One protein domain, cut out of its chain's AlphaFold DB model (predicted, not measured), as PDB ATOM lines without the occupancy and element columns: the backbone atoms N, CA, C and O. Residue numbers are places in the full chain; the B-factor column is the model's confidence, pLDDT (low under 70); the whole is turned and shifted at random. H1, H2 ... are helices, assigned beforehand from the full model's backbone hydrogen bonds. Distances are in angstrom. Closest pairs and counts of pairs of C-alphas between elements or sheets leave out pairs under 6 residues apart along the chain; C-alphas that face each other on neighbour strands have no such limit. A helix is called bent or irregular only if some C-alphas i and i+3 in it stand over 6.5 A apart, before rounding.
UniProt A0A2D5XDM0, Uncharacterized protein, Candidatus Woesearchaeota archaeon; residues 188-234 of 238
ATOM      1  N   PHE A 188     282.519 114.021 211.695       95.69
ATOM      2  CA  PHE A 188     283.847 113.656 211.196       95.69
ATOM      3  C   PHE A 188     284.883 113.455 212.317       95.69
ATOM      4  O   PHE A 188     285.898 112.805 212.070       95.69
ATOM      5  N   SER A 189     284.640 113.975 213.529       95.12
ATOM      6  CA  SER A 189     285.510 113.754 214.692       95.12
ATOM      7  C   SER A 189     285.515 112.304 215.175       95.12
ATOM      8  O   SER A 189     286.444 111.886 215.870       95.12
ATOM      9  N   ASP A 190     284.531 111.509 214.756       94.00
ATOM     10  CA  ASP A 190     284.479 110.076 215.026       94.00
ATOM     11  C   ASP A 190     285.697 109.345 214.463       94.00
ATOM     12  O   ASP A 190     286.220 108.437 215.110       94.00
ATOM     13  N   TYR A 191     286.242 109.806 213.334       94.38
ATOM     14  CA  TYR A 191     287.488 109.269 212.791       94.38
ATOM     15  C   TYR A 191     288.680 109.504 213.724       94.38
ATOM     16  O   TYR A 191     289.442 108.574 213.974       94.38
ATOM     17  N   ASP A 192     288.793 110.686 214.342       94.75
ATOM     18  CA  ASP A 192     289.870 110.959 215.302       94.75
ATOM     19  C   ASP A 192     289.756 110.068 216.550       94.75
ATOM     20  O   ASP A 192     290.769 109.628 217.102       94.75
ATOM     21  N   LYS A 193     288.525 109.797 217.009       94.00
ATOM     22  CA  LYS A 193     288.257 108.913 218.156       94.00
ATOM     23  C   LYS A 193     288.621 107.465 217.828       94.00
ATOM     24  O   LYS A 193     289.351 106.830 218.592       94.00
ATOM     25  N   LEU A 194     288.154 106.963 216.683       92.94
ATOM     26  CA  LEU A 194     288.434 105.606 216.214       92.94
ATOM     27  C   LEU A 194     289.926 105.401 215.953       92.94
ATOM     28  O   LEU A 194     290.473 104.373 216.352       92.94
ATOM     29  N   ARG A 195     290.607 106.394 215.363       92.69
ATOM     30  CA  ARG A 195     292.060 106.369 215.170       92.69
ATOM     31  C   ARG A 195     292.789 106.167 216.492       92.69
ATOM     32  O   ARG A 195     293.594 105.253 216.593       92.69
ATOM     33  N   LYS A 196     292.484 106.977 217.513       93.25
ATOM     34  CA  LYS A 196     293.149 106.884 218.825       93.25
ATOM     35  C   LYS A 196     293.002 105.500 219.453       93.25
ATOM     36  O   LYS A 196     293.962 104.987 220.017       93.25
ATOM     37  N   LYS A 197     291.821 104.884 219.343       92.94
ATOM     38  CA  LYS A 197     291.593 103.511 219.825       92.94
ATOM     39  C   LYS A 197     292.369 102.486 218.997       92.94
ATOM     40  O   LYS A 197     292.942 101.562 219.562       92.94
ATOM     41  N   ALA A 198     292.442 102.661 217.678       92.38
ATOM     42  CA  ALA A 198     293.247 101.795 216.821       92.38
ATOM     43  C   ALA A 198     294.747 101.890 217.154       92.38
ATOM     44  O   ALA A 198     295.404 100.863 217.292       92.38
ATOM     45  N   GLU A 199     295.275 103.097 217.363       92.62
ATOM     46  CA  GLU A 199     296.652 103.325 217.819       92.62
ATOM     47  C   GLU A 199     296.903 102.709 219.204       92.62
ATOM     48  O   GLU A 199     297.935 102.076 219.429       92.62
ATOM     49  N   GLU A 200     295.946 102.842 220.128       93.62
ATOM     50  CA  GLU A 200     296.007 102.210 221.447       93.62
ATOM     51  C   GLU A 200     296.080 100.681 221.337       93.62
ATOM     52  O   GLU A 200     296.930 100.071 221.986       93.62
ATOM     53  N   LEU A 201     295.248 100.069 220.487       93.12
ATOM     54  CA  LEU A 201     295.270  98.627 220.238       93.12
ATOM     55  C   LEU A 201     296.611  98.168 219.665       93.12
ATOM     56  O   LEU A 201     297.164  97.175 220.134       93.12
ATOM     57  N   VAL A 202     297.136  98.898 218.674       92.44
ATOM     58  CA  VAL A 202     298.441  98.601 218.071       92.44
ATOM     59  C   VAL A 202     299.525  98.627 219.139       92.44
ATOM     60  O   VAL A 202     300.258  97.654 219.263       92.44
ATOM     61  N   ARG A 203     299.569  99.672 219.973       93.88
ATOM     62  CA  ARG A 203     300.549  99.791 221.060       93.88
ATOM     63  C   ARG A 203     300.430  98.667 222.092       93.88
ATOM     64  O   ARG A 203     301.440  98.205 222.602       93.88
ATOM     65  N   ILE A 204     299.211  98.238 222.431       95.06
ATOM     66  CA  ILE A 204     298.989  97.128 223.377       95.06
ATOM     67  C   ILE A 204     299.521  95.806 222.810       95.06
ATOM     68  O   ILE A 204     300.005  94.976 223.574       95.06
ATOM     69  N   CYS A 205     299.421  95.608 221.497       95.69
ATOM     70  CA  CYS A 205     299.756  94.344 220.846       95.69
ATOM     71  C   CYS A 205     301.120  94.333 220.131       95.69
ATOM     72  O   CYS A 205     301.463  93.311 219.541       95.69
ATOM     73  N   GLU A 206     301.890  95.424 220.163       93.81
ATOM     74  CA  GLU A 206     303.158  95.570 219.428       93.81
ATOM     75  C   GLU A 206     304.223  94.556 219.879       93.81
ATOM     76  O   GLU A 206     304.901  93.961 219.042       93.81
ATOM     77  N   ASP A 207     304.308  94.298 221.187       93.00
ATOM     78  CA  ASP A 207     305.296  93.391 221.790       93.00
ATOM     79  C   ASP A 207     304.798  91.934 221.925       93.00
ATOM     80  O   ASP A 207     305.502  91.065 222.449       93.00
ATOM     81  N   GLU A 208     303.576  91.636 221.474       94.25
ATOM     82  CA  GLU A 208     302.958  90.320 221.647       94.25
ATOM     83  C   GLU A 208     303.352  89.348 220.523       94.25
ATOM     84  O   GLU A 208     303.107  89.580 219.339       94.25
ATOM     85  N   ASN A 209     303.872  88.171 220.892       92.00
ATOM     86  CA  ASN A 209     304.260  87.129 219.926       92.00
ATOM     87  C   ASN A 209     303.071  86.571 219.114       92.00
ATOM     88  O   ASN A 209     303.268  85.955 218.067       92.00
ATOM     89  N   GLN A 210     301.837  86.735 219.608       94.25
ATOM     90  CA  GLN A 210     300.602  86.268 218.971       94.25
ATOM     91  C   GLN A 210     299.671  87.450 218.658       94.25
ATOM     92  O   GLN A 210     298.617  87.600 219.278       94.25
ATOM     93  N   LEU A 211     300.053  88.274 217.674       92.12
ATOM     94  CA  LEU A 211     299.348  89.509 217.296       92.12
ATOM     95  C   LEU A 211     297.838  89.309 217.074       92.12
ATOM     96  O   LEU A 211     297.028  90.036 217.639       92.12
ATOM     97  N   GLU A 212     297.448  88.294 216.298       91.94
ATOM     98  CA  GLU A 212     296.037  88.007 215.999       91.94
ATOM     99  C   GLU A 212     295.230  87.690 217.266       91.94
ATOM    100  O   GLU A 212     294.109  88.171 217.444       91.94
ATOM    101  N   LYS A 213     295.817  86.914 218.183       94.81
ATOM    102  CA  LYS A 213     295.190  86.590 219.464       94.81
ATOM    103  C   LYS A 213     295.033  87.847 220.321       94.81
ATOM    104  O   LYS A 213     293.945  88.075 220.843       94.81
ATOM    105  N   CYS A 214     296.076  88.675 220.409       96.12
ATOM    106  CA  CYS A 214     296.022  89.934 221.150       96.12
ATOM    107  C   CYS A 214     294.923  90.859 220.613       96.12
ATOM    108  O   CYS A 214     294.079  91.321 221.379       96.12
ATOM    109  N   VAL A 215     294.868  91.065 219.293       93.19
ATOM    110  CA  VAL A 215     293.840  91.894 218.648       93.19
ATOM    111  C   VAL A 215     292.440  91.368 218.959       93.19
ATOM    112  O   VAL A 215     291.581  92.139 219.381       93.19
ATOM    113  N   ASN A 216     292.204  90.060 218.831       91.75
ATOM    114  CA  ASN A 216     290.893  89.468 219.107       91.75
ATOM    115  C   ASN A 216     290.464  89.584 220.577       91.75
ATOM    116  O   ASN A 216     289.285  89.805 220.850       91.75
ATOM    117  N   GLU A 217     291.395  89.470 221.527       94.06
ATOM    118  CA  GLU A 217     291.106  89.619 222.960       94.06
ATOM    119  C   GLU A 217     290.890  91.082 223.370       94.06
ATOM    120  O   GLU A 217     290.123  91.369 224.293       94.06
ATOM    121  N   LYS A 218     291.568  92.018 222.693       94.56
ATOM    122  CA  LYS A 218     291.587  93.442 223.053       94.56
ATOM    123  C   LYS A 218     290.694  94.323 222.184       94.56
ATOM    124  O   LYS A 218     290.467  95.466 222.559       94.56
ATOM    125  N   LYS A 219     290.108  93.827 221.089       91.12
ATOM    126  CA  LYS A 219     289.211  94.623 220.222       91.12
ATOM    127  C   LYS A 219     287.999  95.208 220.955       91.12
ATOM    128  O   LYS A 219     287.457  96.217 220.527       91.12
ATOM    129  N   SER A 220     287.612  94.648 222.101       90.56
ATOM    130  CA  SER A 220     286.533  95.182 222.945       90.56
ATOM    131  C   SER A 220     286.746  96.633 223.403       90.56
ATOM    132  O   SER A 220     285.774  97.270 223.799       90.56
ATOM    133  N   ILE A 221     287.957  97.197 223.283       90.44
ATOM    134  CA  ILE A 221     288.210  98.630 223.517       90.44
ATOM    135  C   ILE A 221     287.389  99.563 222.610       90.44
ATOM    136  O   ILE A 221     287.255 100.745 222.924       90.44
ATOM    137  N   PHE A 222     286.869  99.050 221.488       88.94
ATOM    138  CA  PHE A 222     285.987  99.786 220.582       88.94
ATOM    139  C   PHE A 222     284.511  99.740 221.009       88.94
ATOM    140  O   PHE A 222     283.748 100.583 220.555       88.94
ATOM    141  N   ASN A 223     284.115  98.838 221.919       87.12
ATOM    142  CA  ASN A 223     282.754  98.764 222.485       87.12
ATOM    143  C   ASN A 223     282.549  99.783 223.619       87.12
ATOM    144  O   ASN A 223     281.921  99.506 224.647       87.12
ATOM    145  N   ASP A 224     283.152 100.955 223.460       80.94
ATOM    146  CA  ASP A 224     283.167 102.011 224.454       80.94
ATOM    147  C   ASP A 224     281.866 102.817 224.364       80.94
ATOM    148  O   ASP A 224     281.624 103.545 223.397       80.94
ATOM    149  N   LYS A 225     281.023 102.704 225.399       80.56
ATOM    150  CA  LYS A 225     279.745 103.427 225.477       80.56
ATOM    151  C   LYS A 225     279.921 104.943 225.406       80.56
ATOM    152  O   LYS A 225     278.980 105.619 225.000       80.56
ATOM    153  N   GLU A 226     281.081 105.475 225.792       81.62
ATOM    154  CA  GLU A 226     281.364 106.912 225.687       81.62
ATOM    155  C   GLU A 226     281.564 107.359 224.237       81.62
ATOM    156  O   GLU A 226     281.288 108.510 223.902       81.62
ATOM    157  N   LEU A 227     282.014 106.451 223.369       77.62
ATOM    158  CA  LEU A 227     282.209 106.731 221.953       77.62
ATOM    159  C   LEU A 227     280.949 106.495 221.114       77.62
ATOM    160  O   LEU A 227     280.862 107.012 220.007       77.62
ATOM    161  N   GLY A 228     279.982 105.732 221.632       84.06
ATOM    162  CA  GLY A 228     278.763 105.383 220.899       84.06
ATOM    163  C   GLY A 228     278.993 104.397 219.749       84.06
ATOM    164  O   GLY A 228     278.104 104.232 218.917       84.06
ATOM    165  N   PHE A 229     280.158 103.741 219.702       83.12
ATOM    166  CA  PHE A 229     280.452 102.682 218.739       83.12
ATOM    167  C   PHE A 229     280.264 101.307 219.371       83.12
ATOM    168  O   PHE A 229     280.531 101.090 220.554       83.12
ATOM    169  N   GLU A 230     279.837 100.369 218.541       84.50
ATOM    170  CA  GLU A 230     279.799  98.948 218.844       84.50
ATOM    171  C   GLU A 230     280.474  98.233 217.675       84.50
ATOM    172  O   GLU A 230     280.169  98.507 216.511       84.50
ATOM    173  N   LEU A 231     281.441  97.365 217.970       82.81
ATOM    174  CA  LEU A 231     281.982  96.461 216.968       82.81
ATOM    175  C   LEU A 231     280.909  95.446 216.615       82.81
ATOM    176  O   LEU A 231     280.490  94.658 217.462       82.81
ATOM    177  N   ASP A 232     280.525  95.428 215.347       80.62
ATOM    178  CA  ASP A 232     279.734  94.335 214.820       80.62
ATOM    179  C   ASP A 232     280.660  93.153 214.500       80.62
ATOM    180  O   ASP A 232     281.532  93.232 213.633       80.62
ATOM    181  N   ASP A 233     280.487  92.044 215.221       71.25
ATOM    182  CA  ASP A 233     281.195  90.788 214.945       71.25
ATOM    183  C   ASP A 233     280.701  90.117 213.651       71.25
ATOM    184  O   ASP A 233     281.325  89.172 213.157       71.25
ATOM    185  N   LYS A 234     279.587  90.597 213.085       67.62
ATOM    186  CA  LYS A 234     279.012  90.139 211.824       67.62
ATOM    187  C   LYS A 234     279.167  91.223 210.764       67.62
ATOM    188  O   LYS A 234     278.209  91.876 210.370       67.62
TER     189      LYS A 234
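AT A GLANCE: This is residues 188 to 234 of the 238 residues of an uncharacterized protein of Candidatus Woesearchaeota archaeon (UniProt A0A2D5XDM0). A helical hairpin: the longer helix H1 turns at a tight link into the shorter H2, which folds back beside it, and a 12-residue stretch with no named element, residues 223 to 234, follows H2. The 47 printed residues include two named helices, H1 then H2, and no named strand; the class is all helix. The whole is only just compact, close to loose, with a radius of gyration of the C-alphas of 11.3 A, and only just elongated, with spans of 34 by 22 by 15 A.

HOW THE PARTS SIT: H1, residues 189 to 205, touches H2, residues 211 to 222; their closest C-alphas, of Cys 205 and Cys 214, are 5.8 A apart. They run opposite ways at a tilt of 36 degrees, only just steep. Every O i to N i+4 pair is within hydrogen-bond range in H1, against 5 of 8 in H2, which is irregular: C-alphas 217 and 220 are 7.2 A apart.

IN THESE COORDINATES: H1 is 24.9 A long from C-alpha 189 at (285.510, 113.754, 214.692). H2 is 17.2 A long, ending at C-alpha 222 at (285.987, 99.786, 220.582).

THE WHOLE: The two farthest C-alphas, of Phe 188 and Asn 209, are 34.6 A apart. The printed part has no cut. Its mean pLDDT is 89.9; residue 234 is under 70.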